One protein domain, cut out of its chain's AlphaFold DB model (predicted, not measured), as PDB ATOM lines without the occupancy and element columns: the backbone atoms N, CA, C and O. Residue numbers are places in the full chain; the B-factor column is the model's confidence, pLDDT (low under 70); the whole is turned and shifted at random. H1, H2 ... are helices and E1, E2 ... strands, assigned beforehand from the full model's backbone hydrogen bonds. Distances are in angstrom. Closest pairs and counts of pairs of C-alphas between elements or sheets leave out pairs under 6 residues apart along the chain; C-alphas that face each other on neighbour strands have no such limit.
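AT A GLANCE: This is residues 111 to 129, 144 to 174 and 184 to 246 of the 456 residues of the protein "Hypothetical protein" of Vannella sp. CB-2014 (UniProt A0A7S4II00). This is an elongated run of loops with little regular structure: a small strand hairpin, E1 and E2, lies near the middle, and H2 leads from it toward one end, where residues 227 to 232 stick out. Residues 111 to 129 make the other end. The 113 printed residues hold H1, E1, E2 and H2 in that order, mixed in class, with only 20 residues in them. The whole is loose, radius of gyration of the C-alphas 16.7 A, spanning 55 by 29 by 23 A.

HOW THE PARTS SIT: Look first at H1, residues 171 to 174, apart from E2, residues 212 to 214. E1, residues 204 to 206, and E2 form an antiparallel hairpin; N 205 and O 213 are within hydrogen-bond range, 2.8 A. In H2, residues 215 to 224, every O i to N i+4 pair is within range; H1 is too short for one.

IN THESE COORDINATES: Find H1's start at C-alpha 171, (-49.333, 24.000, 14.964). H2 runs 14.4 A to C-alpha 224, (-19.328, 30.250, 4.840).

THE WHOLE: Cuts leave C-alpha gaps of 9.8 A, 129 to 144, and 6.8 A, 174 to 184. Residues 113 to 129, 144 and 160 to 165 have pLDDT under 70.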
ATOM      1  N   ASP A 111     -48.331  37.399   2.155       82.31
ATOM      2  CA  ASP A 111     -48.909  38.474   1.336       82.31
ATOM      3  C   ASP A 111     -50.114  37.973   0.521       82.31
ATOM      4  O   ASP A 111     -50.076  36.852   0.003       82.31
ATOM      5  N   PRO A 112     -51.165  38.788   0.334       74.50
ATOM      6  CA  PRO A 112     -52.285  38.437  -0.535       74.50
ATOM      7  C   PRO A 112     -51.827  38.269  -1.995       74.50
ATOM      8  O   PRO A 112     -51.067  39.079  -2.528       74.50
ATOM      9  N   ILE A 113     -52.301  37.210  -2.650       68.50
ATOM     10  CA  ILE A 113     -52.112  36.931  -4.075       68.50
ATOM     11  C   ILE A 113     -53.332  37.493  -4.815       68.50
ATOM     12  O   ILE A 113     -54.446  37.020  -4.577       68.50
ATOM     13  N   PRO A 114     -53.147  38.479  -5.712       58.41
ATOM     14  CA  PRO A 114     -54.227  38.985  -6.556       58.41
ATOM     15  C   PRO A 114     -54.831  37.863  -7.411       58.41
ATOM     16  O   PRO A 114     -54.103  36.976  -7.865       58.41
ATOM     17  N   ALA A 115     -56.143  37.917  -7.660       53.78
ATOM     18  CA  ALA A 115     -56.895  36.900  -8.408       53.78
ATOM     19  C   ALA A 115     -56.287  36.565  -9.790       53.78
ATOM     20  O   ALA A 115     -56.384  35.430 -10.259       53.78
ATOM     21  N   ASP A 116     -55.577  37.521 -10.389       49.66
ATOM     22  CA  ASP A 116     -54.961  37.448 -11.719       49.66
ATOM     23  C   ASP A 116     -53.760  36.478 -11.804       49.66
ATOM     24  O   ASP A 116     -53.303  36.155 -12.899       49.66
ATOM     25  N   ASN A 117     -53.252  35.988 -10.663       46.34
ATOM     26  CA  ASN A 117     -52.103  35.070 -10.574       46.34
ATOM     27  C   ASN A 117     -52.473  33.618 -10.213       46.34
ATOM     28  O   ASN A 117     -51.596  32.795  -9.940       46.34
ATOM     29  N   ILE A 118     -53.757  33.256 -10.249       48.94
ATOM     30  CA  ILE A 118     -54.182  31.856 -10.158       48.94
ATOM     31  C   ILE A 118     -53.997  31.245 -11.554       48.94
ATOM     32  O   ILE A 118     -54.774  31.535 -12.460       48.94
ATOM     33  N   ALA A 119     -52.961  30.418 -11.763       37.59
ATOM     34  CA  ALA A 119     -52.740  29.785 -13.070       37.59
ATOM     35  C   ALA A 119     -54.042  29.125 -13.591       37.59
ATOM     36  O   ALA A 119     -54.837  28.585 -12.830       37.59
ATOM     37  N   SER A 120     -54.319  29.204 -14.889       41.78
ATOM     38  CA  SER A 120     -55.689  29.063 -15.411       41.78
ATOM     39  C   SER A 120     -56.179  27.623 -15.666       41.78
ATOM     40  O   SER A 120     -57.123  27.431 -16.427       41.78
ATOM     41  N   THR A 121     -55.584  26.578 -15.076       35.38
ATOM     42  CA  THR A 121     -55.926  25.174 -15.421       35.38
ATOM     43  C   THR A 121     -55.777  24.183 -14.257       35.38
ATOM     44  O   THR A 121     -54.691  23.684 -13.985       35.38
ATOM     45  N   GLY A 122     -56.846  23.895 -13.509       38.28
ATOM     46  CA  GLY A 122     -56.867  22.798 -12.516       38.28
ATOM     47  C   GLY A 122     -57.513  23.162 -11.172       38.28
ATOM     48  O   GLY A 122     -57.694  24.347 -10.897       38.28
ATOM     49  N   PRO A 123     -57.903  22.171 -10.346       35.09
ATOM     50  CA  PRO A 123     -58.653  22.406  -9.112       35.09
ATOM     51  C   PRO A 123     -57.845  23.217  -8.072       35.09
ATOM     52  O   PRO A 123     -56.623  23.092  -8.027       35.09
ATOM     53  N   PRO A 124     -58.509  23.987  -7.181       42.09
ATOM     54  CA  PRO A 124     -57.918  24.940  -6.213       42.09
ATOM     55  C   PRO A 124     -57.035  24.323  -5.103       42.09
ATOM     56  O   PRO A 124     -56.742  24.969  -4.104       42.09
ATOM     57  N   LYS A 125     -56.610  23.064  -5.256       47.59
ATOM     58  CA  LYS A 125     -55.820  22.297  -4.282       47.59
ATOM     59  C   LYS A 125     -54.337  22.171  -4.650       47.59
ATOM     60  O   LYS A 125     -53.633  21.432  -3.972       47.59
ATOM     61  N   ASP A 126     -53.865  22.832  -5.710       57.59
ATOM     62  CA  ASP A 126     -52.445  22.809  -6.086       57.59
ATOM     63  C   ASP A 126     -51.648  23.837  -5.258       57.59
ATOM     64  O   ASP A 126     -51.852  25.043  -5.434       57.59
ATOM     65  N   PRO A 127     -50.725  23.401  -4.374       58.31
ATOM     66  CA  PRO A 127     -49.909  24.300  -3.560       58.31
ATOM     67  C   PRO A 127     -49.072  25.304  -4.363       58.31
ATOM     68  O   PRO A 127     -48.681  26.325  -3.800       58.31
ATOM     69  N   GLN A 128     -48.820  25.036  -5.651       59.09
ATOM     70  CA  GLN A 128     -48.070  25.919  -6.557       59.09
ATOM     71  C   GLN A 128     -48.786  27.244  -6.835       59.09
ATOM     72  O   GLN A 128     -48.149  28.242  -7.149       59.09
ATOM     73  N   ARG A 129     -50.120  27.287  -6.706       60.53
ATOM     74  CA  ARG A 129     -50.901  28.514  -6.954       60.53
ATOM     75  C   ARG A 129     -50.953  29.465  -5.771       60.53
ATOM     76  O   ARG A 129     -51.448  30.576  -5.907       60.53
ATOM     77  N   ASN A 144     -44.106  20.770  -4.359       62.94
ATOM     78  CA  ASN A 144     -45.505  20.649  -4.802       62.94
ATOM     79  C   ASN A 144     -46.260  19.502  -4.117       62.94
ATOM     80  O   ASN A 144     -47.324  19.072  -4.558       62.94
ATOM     81  N   LYS A 145     -45.676  18.945  -3.056       73.50
ATOM     82  CA  LYS A 145     -46.239  17.813  -2.333       73.50
ATOM     83  C   LYS A 145     -47.136  18.311  -1.218       73.50
ATOM     84  O   LYS A 145     -46.842  19.296  -0.549       73.50
ATOM     85  N   VAL A 146     -48.202  17.567  -0.985       78.56
ATOM     86  CA  VAL A 146     -49.056  17.710   0.190       78.56
ATOM     87  C   VAL A 146     -48.836  16.518   1.111       78.56
ATOM     88  O   VAL A 146     -48.545  15.407   0.656       78.56
ATOM     89  N   HIS A 147     -48.965  16.736   2.412       77.56
ATOM     90  CA  HIS A 147     -49.002  15.646   3.377       77.56
ATOM     91  C   HIS A 147     -50.281  14.834   3.165       77.56
ATOM     92  O   HIS A 147     -51.379  15.372   3.253       77.56
ATOM     93  N   THR A 148     -50.159  13.531   2.917       79.06
ATOM     94  CA  THR A 148     -51.313  12.662   2.626       79.06
ATOM     95  C   THR A 148     -52.300  12.559   3.790       79.06
ATOM     96  O   THR A 148     -53.489  12.387   3.551       79.06
ATOM     97  N   ALA A 149     -51.825  12.685   5.033       80.00
ATOM     98  CA  ALA A 149     -52.652  12.563   6.232       80.00
ATOM     99  C   ALA A 149     -53.495  13.814   6.538       80.00
ATOM    100  O   ALA A 149     -54.641  13.681   6.946       80.00
ATOM    101  N   CYS A 150     -52.943  15.020   6.352       80.25
ATOM    102  CA  CYS A 150     -53.610  16.277   6.720       80.25
ATOM    103  C   CYS A 150     -53.937  17.193   5.531       80.25
ATOM    104  O   CYS A 150     -54.585  18.216   5.710       80.25
ATOM    105  N   GLY A 151     -53.484  16.871   4.318       77.69
ATOM    106  CA  GLY A 151     -53.716  17.678   3.116       77.69
ATOM    107  C   GLY A 151     -52.909  18.980   3.044       77.69
ATOM    108  O   GLY A 151     -52.968  19.669   2.027       77.69
ATOM    109  N   HIS A 152     -52.132  19.319   4.076       80.81
ATOM    110  CA  HIS A 152     -51.341  20.546   4.094       80.81
ATOM    111  C   HIS A 152     -50.178  20.519   3.091       80.81
ATOM    112  O   HIS A 152     -49.523  19.480   2.949       80.81
ATOM    113  N   PRO A 153     -49.861  21.660   2.447       79.31
ATOM    114  CA  PRO A 153     -48.647  21.814   1.656       79.31
ATOM    115  C   PRO A 153     -47.389  21.485   2.462       79.31
ATOM    116  O   PRO A 153     -47.201  21.988   3.571       79.31
ATOM    117  N   ALA A 154     -46.508  20.664   1.895       81.25
ATOM    118  CA  ALA A 154     -45.231  20.331   2.506       81.25
ATOM    119  C   ALA A 154     -44.259  21.506   2.378       81.25
ATOM    120  O   ALA A 154     -44.114  22.082   1.301       81.25
ATOM    121  N   ILE A 155     -43.560  21.839   3.461       84.06
ATOM    122  CA  ILE A 155     -42.496  22.858   3.463       84.06
ATOM    123  C   ILE A 155     -41.105  22.250   3.229       84.06
ATOM    124  O   ILE A 155     -40.099  22.937   3.319       84.06
ATOM    125  N   TRP A 156     -41.019  20.945   2.980       84.00
ATOM    126  CA  TRP A 156     -39.756  20.212   2.953       84.00
ATOM    127  C   TRP A 156     -39.020  20.377   1.630       84.00
ATOM    128  O   TRP A 156     -39.539  19.996   0.583       84.00
ATOM    129  N   HIS A 157     -37.786  20.877   1.684       81.62
ATOM    130  CA  HIS A 157     -36.938  21.057   0.510       81.62
ATOM    131  C   HIS A 157     -36.786  19.755  -0.293       81.62
ATOM    132  O   HIS A 157     -36.677  18.667   0.277       81.62
ATOM    133  N   HIS A 158     -36.730  19.866  -1.623       74.12
ATOM    134  CA  HIS A 158     -36.773  18.728  -2.546       74.12
ATOM    135  C   HIS A 158     -35.683  17.677  -2.345       74.12
ATOM    136  O   HIS A 158     -35.854  16.524  -2.736       74.12
ATOM    137  N   SER A 159     -34.550  18.075  -1.766       70.81
ATOM    138  CA  SER A 159     -33.474  17.143  -1.450       70.81
ATOM    139  C   SER A 159     -33.934  16.078  -0.448       70.81
ATOM    140  O   SER A 159     -33.422  14.965  -0.479       70.81
ATOM    141  N   MET A 160     -34.947  16.354   0.381       69.88
ATOM    142  CA  MET A 160     -35.536  15.345   1.257       69.88
ATOM    143  C   MET A 160     -36.246  14.264   0.422       69.88
ATOM    144  O   MET A 160     -37.163  14.568  -0.347       69.88
ATOM    145  N   PRO A 161     -35.877  12.978   0.567       61.34
ATOM    146  CA  PRO A 161     -36.499  11.919  -0.213       61.34
ATOM    147  C   PRO A 161     -37.998  11.844   0.069       61.34
ATOM    148  O   PRO A 161     -38.413  11.846   1.224       61.34
ATOM    149  N   SER A 162     -38.815  11.671  -0.975       58.47
ATOM    150  CA  SER A 162     -40.285  11.601  -0.875       58.47
ATOM    151  C   SER A 162     -40.795  10.585   0.159       58.47
ATOM    152  O   SER A 162     -41.873  10.768   0.708       58.47
ATOM    153  N   ARG A 163     -40.027   9.516   0.425       55.81
ATOM    154  CA  ARG A 163     -40.355   8.462   1.406       55.81
ATOM    155  C   ARG A 163     -39.931   8.782   2.848       55.81
ATOM    156  O   ARG A 163     -40.342   8.066   3.750       55.81
ATOM    157  N   LYS A 164     -39.106   9.811   3.065       58.75
ATOM    158  CA  LYS A 164     -38.745  10.355   4.390       58.75
ATOM    159  C   LYS A 164     -39.032  11.856   4.465       58.75
ATOM    160  O   LYS A 164     -38.282  12.607   5.085       58.75
ATOM    161  N   MET A 165     -40.076  12.306   3.775       67.06
ATOM    162  CA  MET A 165     -40.576  13.657   3.973       67.06
ATOM    163  C   MET A 165     -41.008  13.765   5.440       67.06
ATOM    164  O   MET A 165     -41.648  12.842   5.940       67.06
ATOM    165  N   GLY A 166     -40.577  14.817   6.138       73.25
ATOM    166  CA  GLY A 166     -40.896  14.981   7.556       73.25
ATOM    167  C   GLY A 166     -42.403  15.098   7.780       73.25
ATOM    168  O   GLY A 166     -43.162  15.335   6.839       73.25
ATOM    169  N   ASP A 167     -42.850  14.946   9.018       85.38
ATOM    170  CA  ASP A 167     -44.257  15.140   9.358       85.38
ATOM    171  C   ASP A 167     -44.687  16.606   9.169       85.38
ATOM    172  O   ASP A 167     -43.856  17.507   9.095       85.38
ATOM    173  N   CYS A 168     -45.987  16.881   9.052       86.69
ATOM    174  CA  CYS A 168     -46.456  18.266   8.934       86.69
ATOM    175  C   CYS A 168     -46.190  19.026  10.241       86.69
ATOM    176  O   CYS A 168     -46.675  18.601  11.286       86.69
ATOM    177  N   ILE A 169     -45.467  20.143  10.199       90.00
ATOM    178  CA  ILE A 169     -45.134  20.917  11.408       90.00
ATOM    179  C   ILE A 169     -46.059  22.115  11.653       90.00
ATOM    180  O   ILE A 169     -45.740  22.978  12.455       90.00
ATOM    181  N   ARG A 170     -47.213  22.199  10.982       88.12
ATOM    182  CA  ARG A 170     -48.207  23.226  11.336       88.12
ATOM    183  C   ARG A 170     -48.677  23.029  12.782       88.12
ATOM    184  O   ARG A 170     -48.871  21.862  13.140       88.12
ATOM    185  N   PRO A 171     -48.924  24.100  13.560       88.94
ATOM    186  CA  PRO A 171     -49.333  24.000  14.964       88.94
ATOM    187  C   PRO A 171     -50.469  22.994  15.177       88.94
ATOM    188  O   PRO A 171     -50.312  22.033  15.920       88.94
ATOM    189  N   GLU A 172     -51.530  23.100  14.374       87.12
ATOM    190  CA  GLU A 172     -52.702  22.213  14.404       87.12
ATOM    191  C   GLU A 172     -52.340  20.723  14.219       87.12
ATOM    192  O   GLU A 172     -52.897  19.830  14.855       87.12
ATOM    193  N   CYS A 173     -51.386  20.430  13.327       86.88
ATOM    194  CA  CYS A 173     -50.935  19.064  13.050       86.88
ATOM    195  C   CYS A 173     -49.989  18.532  14.125       86.88
ATOM    196  O   CYS A 173     -49.970  17.327  14.373       86.88
ATOM    197  N   VAL A 174     -49.181  19.409  14.715       87.81
ATOM    198  CA  VAL A 174     -48.294  19.073  15.828       87.81
ATOM    199  C   VAL A 174     -49.136  18.761  17.066       87.81
ATOM    200  O   VAL A 174     -48.971  17.699  17.662       87.81
ATOM    201  N   GLU A 184     -42.821  19.889  20.545       80.88
ATOM    202  CA  GLU A 184     -42.369  19.720  19.157       80.88
ATOM    203  C   GLU A 184     -42.307  21.059  18.404       80.88
ATOM    204  O   GLU A 184     -43.201  21.895  18.550       80.88
ATOM    205  N   THR A 185     -41.288  21.207  17.550       88.75
ATOM    206  CA  THR A 185     -41.086  22.365  16.668       88.75
ATOM    207  C   THR A 185     -42.252  22.563  15.698       88.75
ATOM    208  O   THR A 185     -42.673  21.616  15.021       88.75
ATOM    209  N   THR A 186     -42.725  23.802  15.579       92.25
ATOM    210  CA  THR A 186     -43.819  24.202  14.687       92.25
ATOM    211  C   THR A 186     -43.336  25.061  13.517       92.25
ATOM    212  O   THR A 186     -42.205  25.539  13.487       92.25
ATOM    213  N   SER A 187     -44.196  25.277  12.520       90.69
ATOM    214  CA  SER A 187     -43.917  26.193  11.410       90.69
ATOM    215  C   SER A 187     -43.842  27.659  11.830       90.69
ATOM    216  O   SER A 187     -43.338  28.452  11.046       90.69
ATOM    217  N   GLU A 188     -44.356  28.010  13.008       92.00
ATOM    218  CA  GLU A 188     -44.345  29.378  13.545       92.00
ATOM    219  C   GLU A 188     -43.075  29.657  14.366       92.00
ATOM    220  O   GLU A 188     -42.795  30.800  14.716       92.00
ATOM    221  N   ASP A 189     -42.265  28.629  14.640       94.00
ATOM    222  CA  ASP A 189     -40.987  28.808  15.319       94.00
ATOM    223  C   ASP A 189     -39.985  29.500  14.388       94.00
ATOM    224  O   ASP A 189     -39.918  29.220  13.186       94.00
ATOM    225  N   LEU A 190     -39.152  30.374  14.952       95.56
ATOM    226  CA  LEU A 190     -38.058  31.009  14.220       95.56
ATOM    227  C   LEU A 190     -36.983  29.986  13.849       95.56
ATOM    228  O   LEU A 190     -36.626  29.103  14.636       95.56
ATOM    229  N   CYS A 191     -36.391  30.136  12.663       94.75
ATOM    230  CA  CYS A 191     -35.221  29.336  12.328       94.75
ATOM    231  C   CYS A 191     -34.031  29.735  13.211       94.75
ATOM    232  O   CYS A 191     -33.547  30.861  13.139       94.75
ATOM    233  N   ALA A 192     -33.475  28.780  13.960       93.38
ATOM    234  CA  ALA A 192     -32.349  28.997  14.875       93.38
ATOM    235  C   ALA A 192     -30.974  29.237  14.197       93.38
ATOM    236  O   ALA A 192     -29.922  29.012  14.800       93.38
ATOM    237  N   ILE A 193     -30.969  29.653  12.926       91.56
ATOM    238  CA  ILE A 193     -29.784  30.144  12.206       91.56
ATOM    239  C   ILE A 193     -29.958  31.625  11.882       91.56
ATOM    240  O   ILE A 193     -29.104  32.413  12.269       91.56
ATOM    241  N   CYS A 194     -31.046  32.003  11.198       94.50
ATOM    242  CA  CYS A 194     -31.289  33.406  10.865       94.50
ATOM    243  C   CYS A 194     -31.914  34.190  12.022       94.50
ATOM    244  O   CYS A 194     -31.644  35.377  12.132       94.50
ATOM    245  N   TRP A 195     -32.727  33.548  12.869       93.94
ATOM    246  CA  TRP A 195     -33.487  34.161  13.970       93.94
ATOM    247  C   TRP A 195     -34.420  35.315  13.559       93.94
ATOM    248  O   TRP A 195     -34.866  36.077  14.411       93.94
ATOM    249  N   VAL A 196     -34.726  35.435  12.265       92.69
ATOM    250  CA  VAL A 196     -35.510  36.549  11.698       92.69
ATOM    251  C   VAL A 196     -36.835  36.071  11.109       92.69
ATOM    252  O   VAL A 196     -37.835  36.767  11.229       92.69
ATOM    253  N   GLU A 197     -36.863  34.887  10.496       92.75
ATOM    254  CA  GLU A 197     -38.034  34.371   9.782       92.75
ATOM    255  C   GLU A 197     -38.502  33.039  10.383       92.75
ATOM    256  O   GLU A 197     -37.692  32.204  10.815       92.75
ATOM    257  N   GLU A 198     -39.818  32.822  10.379       94.88
ATOM    258  CA  GLU A 198     -40.427  31.565  10.819       94.88
ATOM    259  C   GLU A 198     -40.088  30.419   9.850       94.88
ATOM    260  O   GLU A 198     -39.886  30.609   8.642       94.88
ATOM    261  N   LEU A 199     -40.068  29.184  10.351       92.44
ATOM    262  CA  LEU A 199     -39.806  27.989   9.541       92.44
ATOM    263  C   LEU A 199     -40.809  27.828   8.385       92.44
ATOM    264  O   LEU A 199     -40.446  27.344   7.313       92.44
ATOM    265  N   GLY A 200     -42.056  28.262   8.567       89.69
ATOM    266  CA  GLY A 200     -43.110  28.194   7.556       89.69
ATOM    267  C   GLY A 200     -42.901  29.098   6.340       89.69
ATOM    268  O   GLY A 200     -43.523  28.849   5.308       89.69
ATOM    269  N   GLU A 201     -42.023  30.101   6.423       89.62
ATOM    270  CA  GLU A 201     -41.847  31.128   5.382       89.62
ATOM    271  C   GLU A 201     -40.837  30.741   4.293       89.62
ATOM    272  O   GLU A 201     -40.704  31.434   3.276       89.62
ATOM    273  N   HIS A 202     -40.158  29.600   4.469       88.50
ATOM    274  CA  HIS A 202     -39.191  29.066   3.513       88.50
ATOM    275  C   HIS A 202     -39.143  27.535   3.490       88.50
ATOM    276  O   HIS A 202     -39.529  26.864   4.451       88.50
ATOM    277  N   PRO A 203     -38.585  26.944   2.418       87.81
ATOM    278  CA  PRO A 203     -38.286  25.522   2.383       87.81
ATOM    279  C   PRO A 203     -37.352  25.104   3.524       87.81
ATOM    280  O   PRO A 203     -36.290  25.695   3.728       87.81
ATOM    281  N   CYS A 204     -37.719  24.037   4.223       87.94
ATOM    282  CA  CYS A 204     -37.029  23.532   5.402       87.94
ATOM    283  C   CYS A 204     -36.357  22.178   5.170       87.94
ATOM    284  O   CYS A 204     -36.746  21.384   4.305       87.94
ATOM    285  N   LEU A 205     -35.365  21.891   6.006       84.38
ATOM    286  CA  LEU A 205     -34.679  20.614   6.113       84.38
ATOM    287  C   LEU A 205     -34.730  20.121   7.560       84.38
ATOM    288  O   LEU A 205     -34.546  20.902   8.489       84.38
ATOM    289  N   LYS A 206     -34.931  18.811   7.740       85.62
ATOM    290  CA  LYS A 206     -34.823  18.136   9.039       85.62
ATOM    291  C   LYS A 206     -33.518  17.347   9.082       85.62
ATOM    292  O   LYS A 206     -33.321  16.441   8.269       85.62
ATOM    293  N   LEU A 207     -32.632  17.703  10.007       83.94
ATOM    294  CA  LEU A 207     -31.376  16.987  10.234       83.94
ATOM    295  C   LEU A 207     -31.645  15.600  10.836       83.94
ATOM    296  O   LEU A 207     -32.708  15.349  11.408       83.94
ATOM    297  N   THR A 208     -30.665  14.696  10.776       83.38
ATOM    298  CA  THR A 208     -30.764  13.371  11.423       83.38
ATOM    299  C   THR A 208     -30.956  13.452  12.936       83.38
ATOM    300  O   THR A 208     -31.594  12.572  13.505       83.38
ATOM    301  N   CYS A 209     -30.459  14.515  13.579       86.44
ATOM    302  CA  CYS A 209     -30.670  14.786  15.002       86.44
ATOM    303  C   CYS A 209     -32.082  15.301  15.335       86.44
ATOM    304  O   CYS A 209     -32.366  15.564  16.497       86.44
ATOM    305  N   GLY A 210     -32.958  15.471  14.338       86.56
ATOM    306  CA  GLY A 210     -34.356  15.860  14.518       86.56
ATOM    307  C   GLY A 210     -34.641  17.358  14.386       86.56
ATOM    308  O   GLY A 210     -35.775  17.709  14.074       86.56
ATOM    309  N   HIS A 211     -33.634  18.220  14.537       90.31
ATOM    310  CA  HIS A 211     -33.790  19.673  14.423       90.31
ATOM    311  C   HIS A 211     -34.089  20.133  12.991       90.31
ATOM    312  O   HIS A 211     -33.620  19.530  12.018       90.31
ATOM    313  N   ILE A 212     -34.859  21.218  12.879       90.31
ATOM    314  CA  ILE A 212     -35.374  21.754  11.617       90.31
ATOM    315  C   ILE A 212     -34.822  23.161  11.392       90.31
ATOM    316  O   ILE A 212     -34.814  23.986  12.301       90.31
ATOM    317  N   PHE A 213     -34.374  23.431  10.169       91.19
ATOM    318  CA  PHE A 213     -33.850  24.732   9.754       91.19
ATOM    319  C   PHE A 213     -34.283  25.042   8.323       91.19
ATOM    320  O   PHE A 213     -34.588  24.121   7.558       91.19
ATOM    321  N   HIS A 214     -34.240  26.313   7.918       90.19
ATOM    322  CA  HIS A 214     -34.379  26.646   6.503       90.19
ATOM    323  C   HIS A 214     -33.249  26.007   5.688       90.19
ATOM    324  O   HIS A 214     -32.086  25.971   6.103       90.19
ATOM    325  N   ALA A 215     -33.584  25.523   4.495       86.19
ATOM    326  CA  ALA A 215     -32.631  24.862   3.610       86.19
ATOM    327  C   ALA A 215     -31.504  25.809   3.170       86.19
ATOM    328  O   ALA A 215     -30.336  25.418   3.159       86.19
ATOM    329  N   HIS A 216     -31.853  27.060   2.854       86.38
ATOM    330  CA  HIS A 216     -30.886  28.083   2.458       86.38
ATOM    331  C   HIS A 216     -29.948  28.440   3.625       86.38
ATOM    332  O   HIS A 216     -28.740  28.419   3.437       86.38
ATOM    333  N   CYS A 217     -30.471  28.613   4.846       90.12
ATOM    334  CA  CYS A 217     -29.669  28.899   6.040       90.12
ATOM    335  C   CYS A 217     -28.592  27.838   6.297       90.12
ATOM    336  O   CYS A 217     -27.442  28.165   6.585       90.12
ATOM    337  N   ILE A 218     -28.941  26.553   6.176       86.94
ATOM    338  CA  ILE A 218     -27.950  25.482   6.330       86.94
ATOM    339  C   ILE A 218     -26.939  25.500   5.180       86.94
ATOM    340  O   ILE A 218     -25.741  25.343   5.417       86.94
ATOM    341  N   LYS A 219     -27.396  25.698   3.939       83.44
ATOM    342  CA  LYS A 219     -26.508  25.788   2.774       83.44
ATOM    343  C   LYS A 219     -25.499  26.925   2.934       83.44
ATOM    344  O   LYS A 219     -24.313  26.725   2.695       83.44
ATOM    345  N   ASP A 220     -25.956  28.085   3.385       86.75
ATOM    346  CA  ASP A 220     -25.106  29.246   3.602       86.75
ATOM    347  C   ASP A 220     -24.149  29.004   4.771       86.75
ATOM    348  O   ASP A 220     -22.958  29.257   4.614       86.75
ATOM    349  N   LYS A 221     -24.598  28.402   5.881       87.38
ATOM    350  CA  LYS A 221     -23.708  27.972   6.977       87.38
ATOM    351  C   LYS A 221     -22.572  27.068   6.477       87.38
ATOM    352  O   LYS A 221     -21.420  27.272   6.851       87.38
ATOM    353  N   LEU A 222     -22.876  26.091   5.620       85.75
ATOM    354  CA  LEU A 222     -21.873  25.172   5.065       85.75
ATOM    355  C   LEU A 222     -20.907  25.864   4.093       85.75
ATOM    356  O   LEU A 222     -19.719  25.547   4.089       85.75
ATOM    357  N   LYS A 223     -21.400  26.820   3.299       84.12
ATOM    358  CA  LYS A 223     -20.580  27.605   2.366       84.12
ATOM    359  C   LYS A 223     -19.646  28.586   3.063       84.12
ATOM    360  O   LYS A 223     -18.503  28.714   2.640       84.12
ATOM    361  N   HIS A 224     -20.127  29.271   4.101       85.19
ATOM    362  CA  HIS A 224     -19.328  30.250   4.840       85.19
ATOM    363  C   HIS A 224     -18.215  29.584   5.655       85.19
ATOM    364  O   HIS A 224     -17.192  30.214   5.889       85.19
ATOM    365  N   ARG A 225     -18.370  28.305   6.031       87.19
ATOM    366  CA  ARG A 225     -17.398  27.537   6.820       87.19
ATOM    367  C   ARG A 225     -17.110  28.203   8.175       87.19
ATOM    368  O   ARG A 225     -17.903  28.065   9.097       87.19
ATOM    369  N   TRP A 226     -16.003  28.922   8.306       88.19
ATOM    370  CA  TRP A 226     -15.607  29.659   9.505       88.19
ATOM    371  C   TRP A 226     -15.299  31.114   9.146       88.19
ATOM    372  O   TRP A 226     -15.197  31.478   7.977       88.19
ATOM    373  N   GLU A 227     -15.174  31.957  10.165       86.81
ATOM    374  CA  GLU A 227     -14.861  33.371   9.994       86.81
ATOM    375  C   GLU A 227     -13.509  33.562   9.292       86.81
ATOM    376  O   GLU A 227     -12.492  32.988   9.688       86.81
ATOM    377  N   ALA A 228     -13.497  34.349   8.216       84.44
ATOM    378  CA  ALA A 228     -12.287  34.605   7.447       84.44
ATOM    379  C   ALA A 228     -11.255  35.314   8.329       84.44
ATOM    380  O   ALA A 228     -11.578  36.317   8.951       84.44
ATOM    381  N   GLY A 229     -10.022  34.801   8.379       82.38
ATOM    382  CA  GLY A 229      -8.989  35.352   9.261       82.38
ATOM    383  C   GLY A 229      -8.913  34.724  10.653       82.38
ATOM    384  O   GLY A 229      -7.952  34.979  11.376       82.38
ATOM    385  N   ALA A 230      -9.879  33.880  11.022       86.88
ATOM    386  CA  ALA A 230      -9.848  33.112  12.262       86.88
ATOM    387  C   ALA A 230      -9.201  31.728  12.066       86.88
ATOM    388  O   ALA A 230      -9.042  31.231  10.945       86.88
ATOM    389  N   ALA A 231      -8.858  31.079  13.181       89.94
ATOM    390  CA  ALA A 231      -8.445  29.680  13.175       89.94
ATOM    391  C   ALA A 231      -9.581  28.773  12.665       89.94
ATOM    392  O   ALA A 231     -10.765  29.013  12.923       89.94
ATOM    393  N   VAL A 232      -9.213  27.699  11.966       92.00
ATOM    394  CA  VAL A 232     -10.150  26.735  11.385       92.00
ATOM    395  C   VAL A 232     -11.028  26.133  12.481       92.00
ATOM    396  O   VAL A 232     -10.547  25.537  13.448       92.00
ATOM    397  N   SER A 233     -12.340  26.253  12.297       90.06
ATOM    398  CA  SER A 233     -13.359  25.693  13.181       90.06
ATOM    399  C   SER A 233     -14.295  24.807  12.377       90.06
ATOM    400  O   SER A 233     -14.790  25.220  11.334       90.06
ATOM    401  N   LEU A 234     -14.568  23.596  12.867       89.31
ATOM    402  CA  LEU A 234     -15.484  22.649  12.220       89.31
ATOM    403  C   LEU A 234     -16.925  22.742  12.745       89.31
ATOM    404  O   LEU A 234     -17.782  21.977  12.316       89.31
ATOM    405  N   THR A 235     -17.225  23.718  13.606       88.94
ATOM    406  CA  THR A 235     -18.566  23.943  14.191       88.94
ATOM    407  C   THR A 235     -19.658  24.243  13.155       88.94
ATOM    408  O   THR A 235     -20.857  24.152  13.429       88.94
ATOM    409  N   PHE A 236     -19.285  24.605  11.927       87.50
ATOM    410  CA  PHE A 236     -20.231  24.760  10.825       87.50
ATOM    411  C   PHE A 236     -20.754  23.429  10.277       87.50
ATOM    412  O   PHE A 236     -21.817  23.412   9.659       87.50
ATOM    413  N   LEU A 237     -20.056  22.326  10.559       87.19
ATOM    414  CA  LEU A 237     -20.496  20.958  10.291       87.19
ATOM    415  C   LEU A 237     -21.390  20.404  11.407       87.19
ATOM    416  O   LEU A 237     -21.791  19.247  11.338       87.19
ATOM    417  N   GLU A 238     -21.708  21.196  12.429       89.38
ATOM    418  CA  GLU A 238     -22.491  20.783  13.592       89.38
ATOM    419  C   GLU A 238     -23.860  21.469  13.623       89.38
ATOM    420  O   GLU A 238     -24.038  22.611  13.183       89.38
ATOM    421  N   CYS A 239     -24.848  20.764  14.176       90.81
ATOM    422  CA  CYS A 239     -26.175  21.305  14.422       90.81
ATOM    423  C   CYS A 239     -26.075  22.535  15.348       90.81
ATOM    424  O   CYS A 239     -25.548  22.404  16.455       90.81
ATOM    425  N   PRO A 240     -26.629  23.705  14.973       89.94
ATOM    426  CA  PRO A 240     -26.606  24.902  15.814       89.94
ATOM    427  C   PRO A 240     -27.152  24.684  17.232       89.94
ATOM    428  O   PRO A 240     -26.593  25.237  18.179       89.94
ATOM    429  N   LEU A 241     -28.181  23.837  17.358       91.75
ATOM    430  CA  LEU A 241     -28.924  23.600  18.596       91.75
ATOM    431  C   LEU A 241     -28.274  22.543  19.500       91.75
ATOM    432  O   LEU A 241     -28.052  22.806  20.674       91.75
ATOM    433  N   CYS A 242     -27.931  21.363  18.971       92.94
ATOM    434  CA  CYS A 242     -27.430  20.247  19.790       92.94
ATOM    435  C   CYS A 242     -25.968  19.860  19.548       92.94
ATOM    436  O   CYS A 242     -25.507  18.879  20.122       92.94
ATOM    437  N   LYS A 243     -25.260  20.560  18.656       90.81
ATOM    438  CA  LYS A 243     -23.868  20.284  18.251       90.81
ATOM    439  C   LYS A 243     -23.612  18.906  17.627       90.81
ATOM    440  O   LYS A 243     -22.494  18.605  17.230       90.81
ATOM    441  N   ALA A 244     -24.647  18.081  17.449       89.56
ATOM    442  CA  ALA A 244     -24.522  16.820  16.730       89.56
ATOM    443  C   ALA A 244     -24.050  17.070  15.283       89.56
ATOM    444  O   ALA A 244     -24.553  18.005  14.646       89.56
ATOM    445  N   PRO A 245     -23.153  16.238  14.724       85.12
ATOM    446  CA  PRO A 245     -22.673  16.424  13.361       85.12
ATOM    447  C   PRO A 245     -23.818  16.398  12.342       85.12
ATOM    448  O   PRO A 245     -24.677  15.505  12.364       85.12
ATOM    449  N   ILE A 246     -23.813  17.364  11.426       81.00
ATOM    450  CA  ILE A 246     -24.790  17.499  10.348       81.00
ATOM    451  C   ILE A 246     -24.626  16.314   9.397       81.00
ATOM    452  O   ILE A 246     -23.689  16.238   8.605       81.00
TER     453      ILE A 246